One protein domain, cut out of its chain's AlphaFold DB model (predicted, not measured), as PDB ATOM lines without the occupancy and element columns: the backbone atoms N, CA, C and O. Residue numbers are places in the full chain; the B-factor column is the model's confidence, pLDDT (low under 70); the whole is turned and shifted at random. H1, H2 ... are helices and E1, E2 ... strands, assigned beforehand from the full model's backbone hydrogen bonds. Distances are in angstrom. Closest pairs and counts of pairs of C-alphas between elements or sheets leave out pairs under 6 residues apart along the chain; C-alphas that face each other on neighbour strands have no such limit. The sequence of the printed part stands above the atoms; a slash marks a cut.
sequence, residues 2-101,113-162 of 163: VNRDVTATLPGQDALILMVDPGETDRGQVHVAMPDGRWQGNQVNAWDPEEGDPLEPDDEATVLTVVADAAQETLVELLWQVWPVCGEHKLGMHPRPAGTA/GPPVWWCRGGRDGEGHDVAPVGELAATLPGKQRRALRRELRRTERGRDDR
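What this domain is: This is residues 2 to 101 and 113 to 162 of the 163 residues of an uncharacterized protein of Streptomyces sp. BK674 (UniProt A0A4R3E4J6). A long helix, H2, runs through the middle between two small sheets, with the three-stranded sheet E3 E4 E5 on one side of it and the short hairpin E1 and E2 on the other. The short helix H1 lies near H2 on a third side, and beyond H1 is the long helix H3, whose far part sticks out as an arm with residues 153 to 162 standing free. The printed part has 150 residues, with three named helices and five named strands in the order H1 E1 E2 H2 E3 E4 E5 H3; both sheets are antiparallel, and the larger has the order E3 - E4 - E5. The class is mixed, helices and strands, with under half of the residues, 69, in named elements. The whole is compact, with a radius of gyration of the C-alphas of 16.9 A, and spans 51 by 50 by 29 A.

Where its parts are: H1 is residues 2 to 9, beginning at C-alpha 2 (218.304, 214.788, 271.743). Strands E1, residues 17 to 20, and E2, residues 30 to 33, follow. H2, residues 60 to 79, is 27.6 A long and begins at C-alpha 60 (213.947, 204.025, 278.100). Then come E3, residues 94 to 97, E4, residues 115 to 119, 12.8 A, and E5, residues 128 to 132, 11.7 A. H3, residues 142 to 160, is 27.7 A long and ends at C-alpha 160 (226.034, 209.771, 249.319).

How they stand to each other: H2 is on the sheet E3 E4 E5, two layers, a helix on one face of a sheet, at a height over the sheet of 8.9 A. It lies over E3 and runs along it, at 3 degrees on the local plane; their closest C-alphas are those of Thr 65 and Pro 95, 6.0 A apart. In this sheet, only just strongly twisted with C-alphas up to 4.1 A off its best plane, N 96 and O 116 are 3.0 A apart, and in the hairpin E4 and E5, N 117 and O 131 are 2.8 A apart, both within hydrogen-bond range. The closest C-alphas of H2 and E2 are those of Ala 71 and Val 32, 5.6 A apart. In the hairpin E1 and E2, N 19 and O 31 are within hydrogen-bond range at 2.9 A. H2, with residues 67 to 71 alone, and H1 only just touch, with 3 pairs of C-alphas within 8 A, the closest those of Ala 68 and Val 2, 6.1 A. H1 and H3 are close but not clearly touching; their closest C-alphas are those of Ala 8 and Leu 148, 6.7 A apart. H2 and H3 are apart. In H1, H2 and H3 every O i to N i+4 pair is within hydrogen-bond range.

The domain as a whole: The two C-alphas farthest apart are those of Asp 124 and Arg 162, 52.3 A. Residues 102 to 112 are cut out, and C-alphas 101 and 113 are 11.9 A apart across the cut. The links E2 to H2, 26 residues, and H2 to E3, 14 residues, are long. The mean pLDDT of the printed part is 87.1; residues 22 to 27, 49 to 54 and 158 to 162 are under 70.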
ATOM      1  N   VAL A   2     217.849 213.419 271.428       96.44
ATOM      2  CA  VAL A   2     218.304 214.788 271.743       96.44
ATOM      3  C   VAL A   2     219.033 215.503 270.594       96.44
ATOM      4  O   VAL A   2     218.705 216.636 270.268       96.44
ATOM      5  N   ASN A   3     219.940 214.834 269.870       97.38
ATOM      6  CA  ASN A   3     220.623 215.458 268.722       97.38
ATOM      7  C   ASN A   3     219.682 215.957 267.607       97.38
ATOM      8  O   ASN A   3     220.047 216.868 266.864       97.38
ATOM      9  N   ARG A   4     218.465 215.405 267.480       96.00
ATOM     10  CA  ARG A   4     217.448 215.934 266.553       96.00
ATOM     11  C   ARG A   4     216.958 217.310 267.001       96.00
ATOM     12  O   ARG A   4     216.781 218.182 266.155       96.00
ATOM     13  N   ASP A   5     216.797 217.509 268.304       97.62
ATOM     14  CA  ASP A   5     216.403 218.786 268.898       97.62
ATOM     15  C   ASP A   5     217.515 219.821 268.795       97.62
ATOM     16  O   ASP A   5     217.251 220.951 268.384       97.62
ATOM     17  N   VAL A   6     218.758 219.420 269.081       96.62
ATOM     18  CA  VAL A   6     219.950 220.262 268.890       96.62
ATOM     19  C   VAL A   6     220.013 220.740 267.444       96.62
ATOM     20  O   VAL A   6     219.994 221.938 267.190       96.62
ATOM     21  N   THR A   7     219.942 219.821 266.477       95.00
ATOM     22  CA  THR A   7     219.945 220.166 265.044       95.00
ATOM     23  C   THR A   7     218.788 221.102 264.673       95.00
ATOM     24  O   THR A   7     218.931 221.976 263.817       95.00
ATOM     25  N   ALA A   8     217.616 220.918 265.286       95.00
ATOM     26  CA  ALA A   8     216.432 221.713 264.985       95.00
ATOM     27  C   ALA A   8     216.497 223.142 265.546       95.00
ATOM     28  O   ALA A   8     215.931 224.054 264.941       95.00
ATOM     29  N   THR A   9     217.145 223.339 266.693       95.00
ATOM     30  CA  THR A   9     217.054 224.583 267.480       95.00
ATOM     31  C   THR A   9     218.376 225.341 267.603       95.00
ATOM     32  O   THR A   9     218.348 226.546 267.839       95.00
ATOM     33  N   LEU A  10     219.508 224.680 267.356       93.81
ATOM     34  CA  LEU A  10     220.862 225.239 267.325       93.81
ATOM     35  C   LEU A  10     221.530 224.917 265.974       93.81
ATOM     36  O   LEU A  10     222.405 224.054 265.889       93.81
ATOM     37  N   PRO A  11     221.113 225.570 264.874       87.12
ATOM     38  CA  PRO A  11     221.714 225.326 263.567       87.12
ATOM     39  C   PRO A  11     223.214 225.657 263.588       87.12
ATOM     40  O   PRO A  11     223.613 226.733 264.028       87.12
ATOM     41  N   GLY A  12     224.033 224.733 263.085       87.88
ATOM     42  CA  GLY A  12     225.496 224.833 263.104       87.88
ATOM     43  C   GLY A  12     226.162 224.190 264.323       87.88
ATOM     44  O   GLY A  12     227.379 224.039 264.313       87.88
ATOM     45  N   GLN A  13     225.392 223.771 265.331       94.12
ATOM     46  CA  GLN A  13     225.895 222.914 266.399       94.12
ATOM     47  C   GLN A  13     225.990 221.472 265.891       94.12
ATOM     48  O   GLN A  13     224.987 220.872 265.496       94.12
ATOM     49  N   ASP A  14     227.198 220.913 265.910       93.88
ATOM     50  CA  ASP A  14     227.419 219.501 265.609       93.88
ATOM     51  C   ASP A  14     226.817 218.603 266.701       93.88
ATOM     52  O   ASP A  14     226.614 219.014 267.848       93.88
ATOM     53  N   ALA A  15     226.529 217.358 266.320       95.75
ATOM     54  CA  ALA A  15     225.905 216.375 267.192       95.75
ATOM     55  C   ALA A  15     226.739 216.128 268.460       95.75
ATOM     56  O   ALA A  15     227.937 215.856 268.380       95.75
ATOM     57  N   LEU A  16     226.071 216.159 269.612       97.19
ATOM     58  CA  LEU A  16     226.631 215.731 270.887       97.19
ATOM     59  C   LEU A  16     226.966 214.238 270.841       97.19
ATOM     60  O   LEU A  16     226.320 213.461 270.125       97.19
ATOM     61  N   ILE A  17     227.945 213.842 271.641       97.00
ATOM     62  CA  ILE A  17     228.412 212.464 271.768       97.00
ATOM     63  C   ILE A  17     228.226 211.976 273.202       97.00
ATOM     64  O   ILE A  17     228.139 212.778 274.127       97.00
ATOM     65  N   LEU A  18     228.184 210.659 273.381       94.94
ATOM     66  CA  LEU A  18     228.423 210.062 274.690       94.94
ATOM     67  C   LEU A  18     229.922 209.812 274.820       94.94
ATOM     68  O   LEU A  18     230.532 209.249 273.906       94.94
ATOM     69  N   MET A  19     230.499 210.240 275.932       93.56
ATOM     70  CA  MET A  19     231.907 210.049 276.244       93.56
ATOM     71  C   MET A  19     232.036 209.376 277.605       93.56
ATOM     72  O   MET A  19     231.318 209.730 278.530       93.56
ATOM     73  N   VAL A  20     232.960 208.427 277.715       90.56
ATOM     74  CA  VAL A  20     233.414 207.905 279.004       90.56
ATOM     75  C   VAL A  20     234.517 208.826 279.527       90.56
ATOM     76  O   VAL A  20     235.463 209.083 278.779       90.56
ATOM     77  N   ASP A  21     234.393 209.315 280.764       82.88
ATOM     78  CA  ASP A  21     235.405 210.151 281.415       82.88
ATOM     79  C   ASP A  21     236.766 209.427 281.388       82.88
ATOM     80  O   ASP A  21     236.871 208.300 281.883       82.88
ATOM     81  N   PRO A  22     237.808 210.031 280.786       68.00
ATOM     82  CA  PRO A  22     239.151 209.462 280.770       68.00
ATOM     83  C   PRO A  22     239.900 209.570 282.114       68.00
ATOM     84  O   PRO A  22     241.079 209.210 282.157       68.00
ATOM     85  N   GLY A  23     239.280 210.105 283.173       68.94
ATOM     86  CA  GLY A  23     239.851 210.228 284.518       68.94
ATOM     87  C   GLY A  23     240.350 208.913 285.149       68.94
ATOM     88  O   GLY A  23     240.036 207.814 284.704       68.94
ATOM     89  N   GLU A  24     241.156 209.028 286.216       53.72
ATOM     90  CA  GLU A  24     241.806 207.890 286.906       53.72
ATOM     91  C   GLU A  24     240.841 206.971 287.684       53.72
ATOM     92  O   GLU A  24     241.264 205.953 288.237       53.72
ATOM     93  N   THR A  25     239.554 207.308 287.774       59.09
ATOM     94  CA  THR A  25     238.562 206.476 288.456       59.09
ATOM     95  C   THR A  25     238.092 205.354 287.527       59.09
ATOM     96  O   THR A  25     237.408 205.571 286.533       59.09
ATOM     97  N   ASP A  26     238.430 204.118 287.899       54.38
ATOM     98  CA  ASP A  26     238.266 202.849 287.159       54.38
ATOM     99  C   ASP A  26     236.804 202.445 286.821       54.38
ATOM    100  O   ASP A  26     236.516 201.291 286.510       54.38
ATOM    101  N   ARG A  27     235.838 203.367 286.941       61.50
ATOM    102  CA  ARG A  27     234.391 203.091 286.911       61.50
ATOM    103  C   ARG A  27     233.642 203.670 285.706       61.50
ATOM    104  O   ARG A  27     232.444 203.445 285.597       61.50
ATOM    105  N   GLY A  28     234.328 204.358 284.789       78.75
ATOM    106  CA  GLY A  28     233.799 204.673 283.455       78.75
ATOM    107  C   GLY A  28     232.519 205.515 283.437       78.75
ATOM    108  O   GLY A  28     231.549 205.131 282.787       78.75
ATOM    109  N   GLN A  29     232.519 206.658 284.131       87.19
ATOM    110  CA  GLN A  29     231.403 207.609 284.107       87.19
ATOM    111  C   GLN A  29     231.117 208.074 282.676       87.19
ATOM    112  O   GLN A  29     232.027 208.453 281.943       87.19
ATOM    113  N   VAL A  30     229.854 208.037 282.267       91.19
ATOM    114  CA  VAL A  30     229.404 208.422 280.932       91.19
ATOM    115  C   VAL A  30     228.791 209.812 280.999       91.19
ATOM    116  O   VAL A  30     227.863 210.056 281.762       91.19
ATOM    117  N   HIS A  31     229.259 210.713 280.145       93.56
ATOM    118  CA  HIS A  31     228.747 212.071 280.018       93.56
ATOM    119  C   HIS A  31     228.221 212.330 278.612       93.56
ATOM    120  O   HIS A  31     228.688 211.751 277.624       93.56
ATOM    121  N   VAL A  32     227.272 213.258 278.508       96.44
ATOM    122  CA  VAL A  32     226.969 213.903 277.231       96.44
ATOM    123  C   VAL A  32     228.014 214.986 277.002       96.44
ATOM    124  O   VAL A  32     228.209 215.851 277.845       96.44
ATOM    125  N   ALA A  33     228.692 214.944 275.863       96.69
ATOM    126  CA  ALA A  33     229.763 215.869 275.535       96.69
ATOM    127  C   ALA A  33     229.531 216.545 274.183       96.69
ATOM    128  O   ALA A  33     228.868 216.023 273.279       96.69
ATOM    129  N   MET A  34     230.146 217.709 274.028       96.94
ATOM    130  CA  MET A  34     230.373 218.357 272.746       96.94
ATOM    131  C   MET A  34     231.210 217.443 271.830       96.94
ATOM    132  O   MET A  34     231.959 216.595 272.317       96.94
ATOM    133  N   PRO A  35     231.150 217.623 270.498       96.06
ATOM    134  CA  PRO A  35     231.930 216.804 269.564       96.06
ATOM    135  C   PRO A  35     233.453 216.885 269.760       96.06
ATOM    136  O   PRO A  35     234.172 215.984 269.340       96.06
ATOM    137  N   ASP A  36     233.947 217.961 270.381       94.62
ATOM    138  CA  ASP A  36     235.355 218.146 270.752       94.62
ATOM    139  C   ASP A  36     235.728 217.470 272.084       94.62
ATOM    140  O   ASP A  36     236.870 217.572 272.528       94.62
ATOM    141  N   GLY A  37     234.776 216.782 272.715       94.25
ATOM    142  CA  GLY A  37     234.960 216.097 273.982       94.25
ATOM    143  C   GLY A  37     234.893 217.008 275.204       94.25
ATOM    144  O   GLY A  37     235.310 216.591 276.270       94.25
ATOM    145  N   ARG A  38     234.401 218.245 275.119       94.62
ATOM    146  CA  ARG A  38     234.102 219.021 276.337       94.62
ATOM    147  C   ARG A  38     232.722 218.654 276.876       94.62
ATOM    148  O   ARG A  38     231.775 218.574 276.100       94.62
ATOM    149  N   TRP A  39     232.587 218.492 278.186       94.00
ATOM    150  CA  TRP A  39     231.310 218.231 278.857       94.00
ATOM    151  C   TRP A  39     231.159 219.113 280.097       94.00
ATOM    152  O   TRP A  39     232.144 219.665 280.592       94.00
ATOM    153  N   GLN A  40     229.921 219.272 280.557       91.38
ATOM    154  CA  GLN A  40     229.561 219.863 281.848       91.38
ATOM    155  C   GLN A  40     228.359 219.104 282.412       91.38
ATOM    156  O   GLN A  40     227.614 218.485 281.650       91.38
ATOM    157  N   GLY A  41     228.153 219.199 283.723       81.62
ATOM    158  CA  GLY A  41     226.999 218.587 284.375       81.62
ATOM    159  C   GLY A  41     227.211 217.139 284.809       81.62
ATOM    160  O   GLY A  41     228.340 216.638 284.849       81.62
ATOM    161  N   ASN A  42     226.109 216.484 285.165       83.88
ATOM    162  CA  ASN A  42     226.121 215.148 285.769       83.88
ATOM    163  C   ASN A  42     226.380 214.020 284.750       83.88
ATOM    164  O   ASN A  42     226.156 214.159 283.543       83.88
ATOM    165  N   GLN A  43     226.865 212.877 285.242       86.75
ATOM    166  CA  GLN A  43     226.937 211.632 284.475       86.75
ATOM    167  C   GLN A  43     225.534 211.075 284.175       86.75
ATOM    168  O   GLN A  43     224.581 211.328 284.910       86.75
ATOM    169  N   VAL A  44     225.405 210.300 283.094       89.12
ATOM    170  CA  VAL A  44     224.121 209.714 282.661       89.12
ATOM    171  C   VAL A  44     223.883 208.289 283.160       89.12
ATOM    172  O   VAL A  44     222.833 207.719 282.876       89.12
ATOM    173  N   ASN A  45     224.856 207.713 283.859       86.69
ATOM    174  CA  ASN A  45     224.814 206.367 284.418       86.69
ATOM    175  C   ASN A  45     225.074 206.427 285.931       86.69
ATOM    176  O   ASN A  45     225.760 207.332 286.411       86.69
ATOM    177  N   ALA A  46     224.552 205.463 286.677       79.50
ATOM    178  CA  ALA A  46     224.847 205.305 288.093       79.50
ATOM    179  C   ALA A  46     226.336 204.978 288.287       79.50
ATOM    180  O   ALA A  46     226.904 204.135 287.586       79.50
ATOM    181  N   TRP A  47     226.986 205.648 289.238       72.19
ATOM    182  CA  TRP A  47     228.420 205.493 289.480       72.19
ATOM    183  C   TRP A  47     228.710 204.720 290.769       72.19
ATOM    184  O   TRP A  47     229.590 203.848 290.782       72.19
ATOM    185  N   ASP A  48     227.946 204.987 291.829       70.81
ATOM    186  CA  ASP A  48     227.996 204.218 293.070       70.81
ATOM    187  C   ASP A  48     226.623 204.105 293.764       70.81
ATOM    188  O   ASP A  48     226.283 204.901 294.648       70.81
ATOM    189  N   PRO A  49     225.813 203.095 293.398       60.22
ATOM    190  CA  PRO A  49     224.515 202.876 294.031       60.22
ATOM    191  C   PRO A  49     224.608 202.541 295.529       60.22
ATOM    192  O   PRO A  49     223.623 202.692 296.251       60.22
ATOM    193  N   GLU A  50     225.765 202.070 296.015       64.69
ATOM    194  CA  GLU A  50     225.982 201.758 297.434       64.69
ATOM    195  C   GLU A  50     226.311 203.016 298.258       64.69
ATOM    196  O   GLU A  50     226.015 203.057 299.454       64.69
ATOM    197  N   GLU A  51     226.843 204.064 297.622       65.44
ATOM    198  CA  GLU A  51     227.072 205.387 298.226       65.44
ATOM    199  C   GLU A  51     225.907 206.374 298.026       65.44
ATOM    200  O   GLU A  51     225.992 207.538 298.422       65.44
ATOM    201  N   GLY A  52     224.774 205.896 297.506       65.19
ATOM    202  CA  GLY A  52     223.532 206.663 297.415       65.19
ATOM    203  C   GLY A  52     223.219 207.229 296.032       65.19
ATOM    204  O   GLY A  52     222.270 208.011 295.931       65.19
ATOM    205  N   ASP A  53     223.942 206.825 294.982       68.00
ATOM    206  CA  ASP A  53     223.468 207.083 293.623       68.00
ATOM    207  C   ASP A  53     222.152 206.331 293.358       68.00
ATOM    208  O   ASP A  53     221.929 205.229 293.877       68.00
ATOM    209  N   PRO A  54     221.266 206.892 292.518       69.00
ATOM    210  CA  PRO A  54     220.111 206.159 292.026       69.00
ATOM    211  C   PRO A  54     220.560 204.881 291.308       69.00
ATOM    212  O   PRO A  54     221.612 204.850 290.671       69.00
ATOM    213  N   LEU A  55     219.740 203.831 291.370       76.12
ATOM    214  CA  LEU A  55     219.948 202.654 290.527       76.12
ATOM    215  C   LEU A  55     219.933 203.059 289.049       76.12
ATOM    216  O   LEU A  55     219.215 203.986 288.667       76.12
ATOM    217  N   GLU A  56     220.686 202.324 288.227       79.06
ATOM    218  CA  GLU A  56     220.603 202.464 286.774       79.06
ATOM    219  C   GLU A  56     219.141 202.367 286.328       79.06
ATOM    220  O   GLU A  56     218.460 201.405 286.710       79.06
ATOM    221  N   PRO A  57     218.646 203.324 285.529       77.81
ATOM    222  CA  PRO A  57     217.282 203.253 285.044       77.81
ATOM    223  C   PRO A  57     217.096 202.017 284.160       77.81
ATOM    224  O   PRO A  57     217.892 201.759 283.256       77.81
ATOM    225  N   ASP A  58     216.023 201.265 284.394       81.38
ATOM    226  CA  ASP A  58     215.677 200.078 283.608       81.38
ATOM    227  C   ASP A  58     214.679 200.373 282.475       81.38
ATOM    228  O   ASP A  58     214.377 199.490 281.665       81.38
ATOM    229  N   ASP A  59     214.215 201.623 282.365       85.56
ATOM    230  CA  ASP A  59     213.278 202.076 281.345       85.56
ATOM    231  C   ASP A  59     213.851 203.174 280.424       85.56
ATOM    232  O   ASP A  59     214.602 204.068 280.821       85.56
ATOM    233  N   GLU A  60     213.461 203.117 279.147       88.38
ATOM    234  CA  GLU A  60     213.947 204.025 278.100       88.38
ATOM    235  C   GLU A  60     213.577 205.497 278.357       88.38
ATOM    236  O   GLU A  60     214.334 206.395 277.980       88.38
ATOM    237  N   ALA A  61     212.428 205.766 278.985       88.81
ATOM    238  CA  ALA A  61     211.946 207.127 279.202       88.81
ATOM    239  C   ALA A  61     212.791 207.849 280.257       88.81
ATOM    240  O   ALA A  61     213.180 209.004 280.047       88.81
ATOM    241  N   THR A  62     213.141 207.162 281.342       86.62
ATOM    242  CA  THR A  62     214.032 207.683 282.378       86.62
ATOM    243  C   THR A  62     215.439 207.890 281.827       86.62
ATOM    244  O   THR A  62     215.971 208.993 281.959       86.62
ATOM    245  N   VAL A  63     216.003 206.909 281.104       89.81
ATOM    246  CA  VAL A  63     217.316 207.072 280.443       89.81
ATOM    247  C   VAL A  63     217.314 208.296 279.525       89.81
ATOM    248  O   VAL A  63     218.226 209.121 279.563       89.81
ATOM    249  N   LEU A  64     216.277 208.457 278.700       93.00
ATOM    250  CA  LEU A  64     216.190 209.591 277.788       93.00
ATOM    251  C   LEU A  64     216.012 210.930 278.521       93.00
ATOM    252  O   LEU A  64     216.546 211.933 278.047       93.00
ATOM    253  N   THR A  65     215.305 210.959 279.655       91.88
ATOM    254  CA  THR A  65     215.183 212.156 280.506       91.88
ATOM    255  C   THR A  65     216.551 212.584 281.030       91.88
ATOM    256  O   THR A  65     216.936 213.733 280.832       91.88
ATOM    257  N   VAL A  66     217.314 211.645 281.600       91.31
ATOM    258  CA  VAL A  66     218.666 211.889 282.131       91.31
ATOM    259  C   VAL A  66     219.611 212.375 281.028       91.31
ATOM    260  O   VAL A  66     220.317 213.367 281.193       91.31
ATOM    261  N   VAL A  67     219.584 211.739 279.853       94.38
ATOM    262  CA  VAL A  67     220.408 212.165 278.709       94.38
ATOM    263  C   VAL A  67     220.001 213.554 278.198       94.38
ATOM    264  O   VAL A  67     220.861 214.323 277.769       94.38
ATOM    265  N   ALA A  68     218.707 213.887 278.197       96.00
ATOM    266  CA  ALA A  68     218.230 215.205 277.781       96.00
ATOM    267  C   ALA A  68     218.653 216.305 278.763       96.00
ATOM    268  O   ALA A  68     219.024 217.392 278.319       96.00
ATOM    269  N   ASP A  69     218.631 216.003 280.060       94.56
ATOM    270  CA  ASP A  69     219.059 216.897 281.134       94.56
ATOM    271  C   ASP A  69     220.566 217.171 281.058       94.56
ATOM    272  O   ASP A  69     220.979 218.317 280.871       94.56
ATOM    273  N   ALA A  70     221.391 216.119 281.000       95.38
ATOM    274  CA  ALA A  70     222.842 216.244 280.844       95.38
ATOM    275  C   ALA A  70     223.240 216.995 279.556       95.38
ATOM    276  O   ALA A  70     224.168 217.808 279.542       95.38
ATOM    277  N   ALA A  71     222.516 216.767 278.452       96.75
ATOM    278  CA  ALA A  71     222.721 217.516 277.214       96.75
ATOM    279  C   ALA A  71     222.385 219.006 277.365       96.75
ATOM    280  O   ALA A  71     223.086 219.852 276.802       96.75
ATOM    281  N   GLN A  72     221.314 219.323 278.096       96.88
ATOM    282  CA  GLN A  72     220.940 220.694 278.405       96.88
ATOM    283  C   GLN A  72     222.022 221.381 279.237       96.88
ATOM    284  O   GLN A  72     222.466 222.453 278.832       96.88
ATOM    285  N   GLU A  73     222.481 220.769 280.330       95.94
ATOM    286  CA  GLU A  73     223.552 221.323 281.167       95.94
ATOM    287  C   GLU A  73     224.819 221.579 280.344       95.94
ATOM    288  O   GLU A  73     225.336 222.698 280.318       95.94
ATOM    289  N   THR A  74     225.261 220.585 279.565       96.44
ATOM    290  CA  THR A  74     226.436 220.709 278.690       96.44
ATOM    291  C   THR A  74     226.319 221.883 277.722       96.44
ATOM    292  O   THR A  74     227.251 222.680 277.593       96.44
ATOM    293  N   LEU A  75     225.185 222.019 277.030       96.62
ATOM    294  CA  LEU A  75     224.991 223.096 276.061       96.62
ATOM    295  C   LEU A  75     224.879 224.463 276.737       96.62
ATOM    296  O   LEU A  75     225.487 225.420 276.256       96.62
ATOM    297  N   VAL A  76     224.127 224.565 277.835       96.56
ATOM    298  CA  VAL A  76     223.911 225.834 278.543       96.56
ATOM    299  C   VAL A  76     225.223 226.369 279.105       96.56
ATOM    300  O   VAL A  76     225.551 227.534 278.865       96.56
ATOM    301  N   GLU A  77     226.000 225.521 279.773       96.56
ATOM    302  CA  GLU A  77     227.249 225.914 280.425       96.56
ATOM    303  C   GLU A  77     228.374 226.189 279.418       96.56
ATOM    304  O   GLU A  77     229.136 227.147 279.561       96.56
ATOM    305  N   LEU A  78     228.492 225.386 278.352       96.81
ATOM    306  CA  LEU A  78     229.589 225.552 277.391       96.81
ATOM    307  C   LEU A  78     229.312 226.610 276.322       96.81
ATOM    308  O   LEU A  78     230.261 227.241 275.845       96.81
ATOM    309  N   LEU A  79     228.053 226.808 275.923       95.31
ATOM    310  CA  LEU A  79     227.678 227.806 274.913       95.31
ATOM    311  C   LEU A  79     227.208 229.130 275.516       95.31
ATOM    312  O   LEU A  79     227.010 230.082 274.754       95.31
ATOM    313  N   TRP A  80     227.024 229.195 276.840       95.56
ATOM    314  CA  TRP A  80     226.495 230.363 277.556       95.56
ATOM    315  C   TRP A  80     225.159 230.848 276.977       95.56
ATOM    316  O   TRP A  80     224.896 232.047 276.852       95.56
ATOM    317  N   GLN A  81     224.315 229.899 276.570       94.56
ATOM    318  CA  GLN A  81     223.036 230.145 275.912       94.56
ATOM    319  C   GLN A  81     221.957 229.262 276.518       94.56
ATOM    320  O   GLN A  81     222.141 228.062 276.670       94.56
ATOM    321  N   VAL A  82     220.796 229.850 276.802       95.94
ATOM    322  CA  VAL A  82     219.632 229.087 277.259       95.94
ATOM    323  C   VAL A  82     219.210 228.112 276.163       95.94
ATOM    324  O   VAL A  82     218.957 228.528 275.029       95.94
ATOM    325  N   TRP A  83     219.084 226.832 276.504       96.75
ATOM    326  CA  TRP A  83     218.632 225.812 275.571       96.75
ATOM    327  C   TRP A  83     217.897 224.662 276.280       96.75
ATOM    328  O   TRP A  83     218.358 224.238 277.334       96.75
ATOM    329  N   PRO A  84     216.810 224.120 275.697       97.19
ATOM    330  CA  PRO A  84     216.076 224.669 274.560       97.19
ATOM    331  C   PRO A  84     215.129 225.798 275.003       97.19
ATOM    332  O   PRO A  84     214.710 225.870 276.156       97.19
ATOM    333  N   VAL A  85     214.780 226.704 274.083       96.31
ATOM    334  CA  VAL A  85     213.930 227.875 274.381       96.31
ATOM    335  C   VAL A  85     212.492 227.645 273.922       96.31
ATOM    336  O   VAL A  85     212.246 227.293 272.766       96.31
ATOM    337  N   CYS A  86     211.527 227.918 274.800       95.00
ATOM    338  CA  CYS A  86     210.105 227.883 274.481       95.00
ATOM    339  C   CYS A  86     209.748 228.963 273.448       95.00
ATOM    340  O   CYS A  86     210.040 230.153 273.615       95.00
ATOM    341  N   GLY A  87     209.065 228.556 272.376       91.56
ATOM    342  CA  GLY A  87     208.640 229.455 271.306       91.56
ATOM    343  C   GLY A  87     207.619 230.507 271.748       91.56
ATOM    344  O   GLY A  87     207.634 231.609 271.198       91.56
ATOM    345  N   GLU A  88     206.781 230.187 272.732       91.81
ATOM    346  CA  GLU A  88     205.749 231.072 273.277       91.81
ATOM    347  C   GLU A  88     206.333 232.038 274.313       91.81
ATOM    348  O   GLU A  88     206.358 233.246 274.088       91.81
ATOM    349  N   HIS A  89     206.889 231.501 275.402       92.88
ATOM    350  CA  HIS A  89     207.313 232.299 276.555       92.88
ATOM    351  C   HIS A  89     208.735 232.860 276.459       92.88
ATOM    352  O   HIS A  89     209.100 233.726 277.249       92.88
ATOM    353  N   LYS A  90     209.553 232.384 275.508       93.12
ATOM    354  CA  LYS A  90     210.976 232.758 275.369       93.12
ATOM    355  C   LYS A  90     211.821 232.455 276.612       93.12
ATOM    356  O   LYS A  90     212.821 233.121 276.862       93.12
ATOM    357  N   LEU A  91     211.424 231.437 277.371       93.56
ATOM    358  CA  LEU A  91     212.138 230.935 278.542       93.56
ATOM    359  C   LEU A  91     212.806 229.597 278.230       93.56
ATOM    360  O   LEU A  91     212.400 228.910 277.290       93.56
ATOM    361  N   GLY A  92     213.797 229.228 279.041       95.00
ATOM    362  CA  GLY A  92     214.343 227.874 279.041       95.00
ATOM    363  C   GLY A  92     213.256 226.850 279.351       95.00
ATOM    364  O   GLY A  92     212.355 227.105 280.153       95.00
ATOM    365  N   MET A  93     213.315 225.728 278.651       95.62
ATOM    366  CA  MET A  93     212.508 224.543 278.920       95.62
ATOM    367  C   MET A  93     213.352 223.541 279.695       95.62
ATOM    368  O   MET A  93     214.566 223.601 279.590       95.62
ATOM    369  N   HIS A  94     212.732 222.611 280.407       94.31
ATOM    370  CA  HIS A  94     213.423 221.527 281.107       94.31
ATOM    371  C   HIS A  94     212.832 220.180 280.692       94.31
ATOM    372  O   HIS A  94     211.634 220.122 280.386       94.31
ATOM    373  N   PRO A  95     213.639 219.112 280.625       93.62
ATOM    374  CA  PRO A  95     213.116 217.784 280.372       93.62
ATOM    375  C   PRO A  95     212.363 217.289 281.613       93.62
ATOM    376  O   PRO A  95     212.826 217.443 282.740       93.62
ATOM    377  N   ARG A  96     211.191 216.693 281.408       89.62
ATOM    378  CA  ARG A  96     210.432 215.996 282.458       89.62
ATOM    379  C   ARG A  96     209.575 214.887 281.845       89.62
ATOM    380  O   ARG A  96     209.277 214.968 280.649       89.62
ATOM    381  N   PRO A  97     209.131 213.879 282.610       88.50
ATOM    382  CA  PRO A  97     208.101 212.955 282.142       88.50
ATOM    383  C   PRO A  97     206.806 213.704 281.776       88.50
ATOM    384  O   PRO A  97     206.394 214.627 282.478       88.50
ATOM    385  N   ALA A  98     206.147 213.334 280.674       86.31
ATOM    386  CA  ALA A  98     204.897 213.989 280.273       86.31
ATOM    387  C   ALA A  98     203.796 213.855 281.338       86.31
ATOM    388  O   ALA A  98     203.639 212.801 281.961       86.31
ATOM    389  N   GLY A  99     202.982 214.904 281.485       74.06
ATOM    390  CA  GLY A  99     201.827 214.896 282.388       74.06
ATOM    391  C   GLY A  99     202.158 214.984 283.883       74.06
ATOM    392  O   GLY A  99     201.260 214.794 284.703       74.06
ATOM    393  N   THR A 100     203.406 215.283 284.255       78.88
ATOM    394  CA  THR A 100     203.746 215.619 285.644       78.88
ATOM    395  C   THR A 100     203.095 216.938 286.070       78.88
ATOM    396  O   THR A 100     202.874 217.836 285.250       78.88
ATOM    397  N   ALA A 101     202.839 217.089 287.369       73.31
ATOM    398  CA  ALA A 101     202.404 218.358 287.945       73.31
ATOM    399  C   ALA A 101     203.481 219.453 287.795       73.31
ATOM    400  O   ALA A 101     204.658 219.167 287.564       73.31
ATOM    401  N   GLY A 113     204.996 209.024 281.643       80.50
ATOM    402  CA  GLY A 113     204.852 209.583 280.300       80.50
ATOM    403  C   GLY A 113     206.196 209.689 279.564       80.50
ATOM    404  O   GLY A 113     207.231 209.835 280.214       80.50
ATOM    405  N   PRO A 114     206.212 209.671 278.214       90.25
ATOM    406  CA  PRO A 114     207.441 209.916 277.461       90.25
ATOM    407  C   PRO A 114     208.034 211.281 277.844       90.25
ATOM    408  O   PRO A 114     207.271 212.209 278.127       90.25
ATOM    409  N   PRO A 115     209.365 211.444 277.843       93.19
ATOM    410  CA  PRO A 115     209.968 212.706 278.234       93.19
ATOM    411  C   PRO A 115     209.614 213.818 277.253       93.19
ATOM    412  O   PRO A 115     209.664 213.645 276.030       93.19
ATOM    413  N   VAL A 116     209.293 214.980 277.805       95.88
ATOM    414  CA  VAL A 116     208.930 216.198 277.086       95.88
ATOM    415  C   VAL A 116     209.828 217.346 277.512       95.88
ATOM    416  O   VAL A 116     210.261 217.429 278.658       95.88
ATOM    417  N   TRP A 117     210.055 218.276 276.592       96.75
ATOM    418  CA  TRP A 117     210.503 219.614 276.940       96.75
ATOM    419  C   TRP A 117     209.319 220.387 277.496       96.75
ATOM    420  O   TRP A 117     208.360 220.657 276.772       96.75
ATOM    421  N   TRP A 118     209.385 220.752 278.766       95.19
ATOM    422  CA  TRP A 118     208.353 221.515 279.447       95.19
ATOM    423  C   TRP A 118     208.805 222.946 279.701       95.19
ATOM    424  O   TRP A 118     209.950 223.204 280.071       95.19
ATOM    425  N   CYS A 119     207.897 223.894 279.506       94.00
ATOM    426  CA  CYS A 119     208.100 225.287 279.865       94.00
ATOM    427  C   CYS A 119     207.295 225.604 281.120       94.00
ATOM    428  O   CYS A 119     206.092 225.381 281.125       94.00
ATOM    429  N   ARG A 120     207.919 226.227 282.124       90.62
ATOM    430  CA  ARG A 120     207.235 226.631 283.367       90.62
ATOM    431  C   ARG A 120     206.184 227.738 283.224       90.62
ATOM    432  O   ARG A 120     205.562 228.103 284.210       90.62
ATOM    433  N   GLY A 121     206.055 228.327 282.037       89.06
ATOM    434  CA  GLY A 121     205.231 229.512 281.827       89.06
ATOM    435  C   GLY A 121     205.907 230.820 282.257       89.06
ATOM    436  O   GLY A 121     206.974 230.853 282.882       89.06
ATOM    437  N   GLY A 122     205.318 231.934 281.819       83.75
ATOM    438  CA  GLY A 122     205.722 233.280 282.228       83.75
ATOM    439  C   GLY A 122     205.251 233.629 283.642       83.75
ATOM    440  O   GLY A 122     204.696 232.807 284.355       83.75
ATOM    441  N   ARG A 123     205.421 234.893 284.046       77.81
ATOM    442  CA  ARG A 123     204.946 235.375 285.358       77.81
ATOM    443  C   ARG A 123     203.423 235.256 285.534       77.81
ATOM    444  O   ARG A 123     202.963 235.137 286.661       77.81
ATOM    445  N   ASP A 124     202.696 235.270 284.416       77.88
ATOM    446  CA  ASP A 124     201.231 235.271 284.341       77.88
ATOM    447  C   ASP A 124     200.674 234.083 283.522       77.88
ATOM    448  O   ASP A 124     199.500 234.089 283.160       77.88
ATOM    449  N   GLY A 125     201.513 233.104 283.157       71.81
ATOM    450  CA  GLY A 125     201.136 231.988 282.280       71.81
ATOM    451  C   GLY A 125     201.378 230.632 282.935       71.81
ATOM    452  O   GLY A 125     202.339 230.481 283.684       71.81
ATOM    453  N   GLU A 126     200.521 229.659 282.631       84.81
ATOM    454  CA  GLU A 126     200.649 228.280 283.117       84.81
ATOM    455  C   GLU A 126     201.787 227.533 282.406       84.81
ATOM    456  O   GLU A 126     202.149 227.836 281.257       84.81
ATOM    457  N   GLY A 127     202.364 226.553 283.106       89.06
ATOM    458  CA  GLY A 127     203.341 225.647 282.523       89.06
ATOM    459  C   GLY A 127     202.710 224.762 281.449       89.06
ATOM    460  O   GLY A 127     201.522 224.451 281.497       89.06
ATOM    461  N   HIS A 128     203.490 224.354 280.449       91.44
ATOM    462  CA  HIS A 128     203.003 223.439 279.420       91.44
ATOM    463  C   HIS A 128     204.100 222.555 278.828       91.44
ATOM    464  O   HIS A 128     205.256 222.960 278.662       91.44
ATOM    465  N   ASP A 129     203.696 221.345 278.455       93.62
ATOM    466  CA  ASP A 129     204.513 220.416 277.681       93.62
ATOM    467  C   ASP A 129     204.610 220.944 276.236       93.62
ATOM    468  O   ASP A 129     203.601 221.124 275.552       93.62
ATOM    469  N   VAL A 130     205.825 221.240 275.765       95.00
ATOM    470  CA  VAL A 130     206.066 221.871 274.455       95.00
ATOM    471  C   VAL A 130     206.156 220.832 273.341       95.00
ATOM    472  O   VAL A 130     205.541 220.992 272.285       95.00
ATOM    473  N   ALA A 131     206.957 219.788 273.549       96.44
ATOM    474  CA  ALA A 131     207.075 218.641 272.652       96.44
ATOM    475  C   ALA A 131     207.800 217.479 273.341       96.44
ATOM    476  O   ALA A 131     208.620 217.732 274.225       96.44
ATOM    477  N   PRO A 132     207.598 216.234 272.878       97.06
ATOM    478  CA  PRO A 132     208.472 215.125 273.231       97.06
ATOM    479  C   PRO A 132     209.943 215.425 272.918       97.06
ATOM    480  O   PRO A 132     210.263 216.111 271.938       97.06
ATOM    481  N   VAL A 133     210.849 214.871 273.723       97.50
ATOM    482  CA  VAL A 133     212.286 214.914 273.436       97.50
ATOM    483  C   VAL A 133     212.544 214.240 272.084       97.50
ATOM    484  O   VAL A 133     212.096 213.133 271.806       97.50
ATOM    485  N   GLY A 134     213.284 214.912 271.212       97.25
ATOM    486  CA  GLY A 134     213.562 214.529 269.831       97.25
ATOM    487  C   GLY A 134     212.577 215.083 268.797       97.25
ATOM    488  O   GLY A 134     212.788 214.840 267.602       97.25
ATOM    489  N   GLU A 135     211.531 215.804 269.217       97.25
ATOM    490  CA  GLU A 135     210.465 216.311 268.346       97.25
ATOM    491  C   GLU A 135     210.342 217.848 268.283       97.25
ATOM    492  O   GLU A 135     209.413 218.361 267.648       97.25
ATOM    493  N   LEU A 136     211.302 218.627 268.809       96.44
ATOM    494  CA  LEU A 136     211.235 220.105 268.773       96.44
ATOM    495  C   LEU A 136     211.151 220.685 267.353       96.44
ATOM    496  O   LEU A 136     210.607 221.768 267.139       96.44
ATOM    497  N   ALA A 137     211.607 219.958 266.333       94.56
ATOM    498  CA  ALA A 137     211.445 220.376 264.939       94.56
ATOM    499  C   ALA A 137     209.970 220.629 264.546       94.56
ATOM    500  O   ALA A 137     209.687 221.441 263.652       94.56
ATOM    501  N   ALA A 138     209.024 219.936 265.192       92.56
ATOM    502  CA  ALA A 138     207.592 220.069 264.950       92.56
ATOM    503  C   ALA A 138     206.997 221.359 265.533       92.56
ATOM    504  O   ALA A 138     205.961 221.813 265.040       92.56
ATOM    505  N   THR A 139     207.665 221.992 266.500       93.00
ATOM    506  CA  THR A 139     207.213 223.243 267.136       93.00
ATOM    507  C   THR A 139     207.760 224.483 266.428       93.00
ATOM    508  O   THR A 139     207.213 225.578 266.559       93.00
ATOM    509  N   LEU A 140     208.782 224.313 265.580       89.94
ATOM    510  CA  LEU A 140     209.372 225.414 264.825       89.94
ATOM    511  C   LEU A 140     208.348 226.105 263.902       89.94
ATOM    512  O   LEU A 140     207.604 225.421 263.175       89.94
ATOM    513  N   PRO A 141     208.387 227.450 263.811       87.75
ATOM    514  CA  PRO A 141     207.677 228.222 262.801       87.75
ATOM    515  C   PRO A 141     207.885 227.676 261.385       87.75
ATOM    516  O   PRO A 141     208.979 227.255 261.000       87.75
ATOM    517  N   GLY A 142     206.849 227.760 260.543       87.19
ATOM    518  CA  GLY A 142     206.847 227.121 259.222       87.19
ATOM    519  C   GLY A 142     208.004 227.524 258.295       87.19
ATOM    520  O   GLY A 142     208.444 226.714 257.479       87.19
ATOM    521  N   LYS A 143     208.538 228.751 258.417       86.88
ATOM    522  CA  LYS A 143     209.735 229.176 257.666       86.88
ATOM    523  C   LYS A 143     210.990 228.425 258.129       86.88
ATOM    524  O   LYS A 143     211.692 227.878 257.282       86.88
ATOM    525  N   GLN A 144     211.227 228.351 259.439       86.69
ATOM    526  CA  GLN A 144     212.379 227.660 260.032       86.69
ATOM    527  C   GLN A 144     212.314 226.151 259.766       86.69
ATOM    528  O   GLN A 144     213.272 225.575 259.259       86.69
ATOM    529  N   ARG A 145     211.138 225.533 259.933       88.44
ATOM    530  CA  ARG A 145     210.926 224.110 259.610       88.44
ATOM    531  C   ARG A 145     211.252 223.775 258.151       88.44
ATOM    532  O   ARG A 145     211.831 222.731 257.855       88.44
ATOM    533  N   ARG A 146     210.880 224.650 257.207       88.19
ATOM    534  CA  ARG A 146     211.225 224.476 255.784       88.19
ATOM    535  C   ARG A 146     212.723 224.639 255.524       88.19
ATOM    536  O   ARG A 146     213.237 223.927 254.665       88.19
ATOM    537  N   ALA A 147     213.399 225.552 256.221       87.69
ATOM    538  CA  ALA A 147     214.845 225.729 256.111       87.69
ATOM    539  C   ALA A 147     215.592 224.477 256.599       87.69
ATOM    540  O   ALA A 147     216.357 223.907 255.822       87.69
ATOM    541  N   LEU A 148     215.243 223.972 257.788       87.94
ATOM    542  CA  LEU A 148     215.784 222.734 258.356       87.94
ATOM    543  C   LEU A 148     215.634 221.548 257.391       87.94
ATOM    544  O   LEU A 148     216.603 220.875 257.054       87.94
ATOM    545  N   ARG A 149     214.431 221.333 256.841       87.62
ATOM    546  CA  ARG A 149     214.187 220.254 255.860       87.62
ATOM    547  C   ARG A 149     215.045 220.375 254.600       87.62
ATOM    548  O   ARG A 149     215.392 219.361 254.001       87.62
ATOM    549  N   ARG A 150     215.341 221.596 254.143       88.19
ATOM    550  CA  ARG A 150     216.207 221.808 252.972       88.19
ATOM    551  C   ARG A 150     217.657 221.483 253.298       88.19
ATOM    552  O   ARG A 150     218.337 220.921 252.448       88.19
ATOM    553  N   GLU A 151     218.106 221.839 254.493       85.81
ATOM    554  CA  GLU A 151     219.456 221.568 254.966       85.81
ATOM    555  C   GLU A 151     219.709 220.077 255.163       85.81
ATOM    556  O   GLU A 151     220.639 219.557 254.555       85.81
ATOM    557  N   LEU A 152     218.815 219.368 255.859       84.31
ATOM    558  CA  LEU A 152     218.908 217.915 256.036       84.31
ATOM    559  C   LEU A 152     219.033 217.185 254.689       84.31
ATOM    560  O   LEU A 152     219.951 216.394 254.496       84.31
ATOM    561  N   ARG A 153     218.211 217.559 253.698       85.88
ATOM    562  CA  ARG A 153     218.289 217.003 252.334       85.88
ATOM    563  C   ARG A 153     219.592 217.327 251.596       85.88
ATOM    564  O   ARG A 153     219.922 216.649 250.624       85.88
ATOM    565  N   ARG A 154     220.283 218.420 251.938       84.38
ATOM    566  CA  ARG A 154     221.607 218.730 251.368       84.38
ATOM    567  C   ARG A 154     222.679 217.861 252.014       84.38
ATOM    568  O   ARG A 154     223.509 217.324 251.292       84.38
ATOM    569  N   THR A 155     222.628 217.700 253.332       80.38
ATOM    570  CA  THR A 155     223.574 216.868 254.084       80.38
ATOM    571  C   THR A 155     223.461 215.392 253.708       80.38
ATOM    572  O   THR A 155     224.486 214.740 253.541       80.38
ATOM    573  N   GLU A 156     222.242 214.877 253.514       76.38
ATOM    574  CA  GLU A 156     221.998 213.509 253.027       76.38
ATOM    575  C   GLU A 156     222.647 213.281 251.657       76.38
ATOM    576  O   GLU A 156     223.494 212.405 251.514       76.38
ATOM    577  N   ARG A 157     222.351 214.144 250.675       74.88
ATOM    578  CA  ARG A 157     222.948 214.048 249.332       74.88
ATOM    579  C   ARG A 157     224.473 214.164 249.341       74.88
ATOM    580  O   ARG A 157     225.152 213.385 248.691       74.88
ATOM    581  N   GLY A 158     225.022 215.095 250.121       68.50
ATOM    582  CA  GLY A 158     226.471 215.285 250.215       68.50
ATOM    583  C   GLY A 158     227.222 214.171 250.959       68.50
ATOM    584  O   GLY A 158     228.455 214.163 250.915       68.50
ATOM    585  N   ARG A 159     226.516 213.272 251.662       61.69
ATOM    586  CA  ARG A 159     227.077 212.039 252.239       61.69
ATOM    587  C   ARG A 159     227.098 210.894 251.229       61.69
ATOM    588  O   ARG A 159     228.072 210.147 251.232       61.69
ATOM    589  N   ASP A 160     226.081 210.787 250.379       61.47
ATOM    590  CA  ASP A 160     226.034 209.771 249.319       61.47
ATOM    591  C   ASP A 160     227.116 210.009 248.254       61.47
ATOM    592  O   ASP A 160     227.749 209.060 247.806       61.47
ATOM    593  N   ASP A 161     227.429 211.270 247.941       56.66
ATOM    594  CA  ASP A 161     228.476 211.627 246.966       56.66
ATOM    595  C   ASP A 161     229.924 211.395 247.465       56.66
ATOM    596  O   ASP A 161     230.880 211.610 246.719       56.66
ATOM    597  N   ARG A 162     230.121 210.998 248.734       56.78
ATOM    598  CA  ARG A 162     231.448 210.739 249.338       56.78
ATOM    599  C   ARG A 162     231.701 209.263 249.673       56.78
ATOM    600  O   ARG A 162     232.667 208.978 250.385       56.78
TER     601      ARG A 162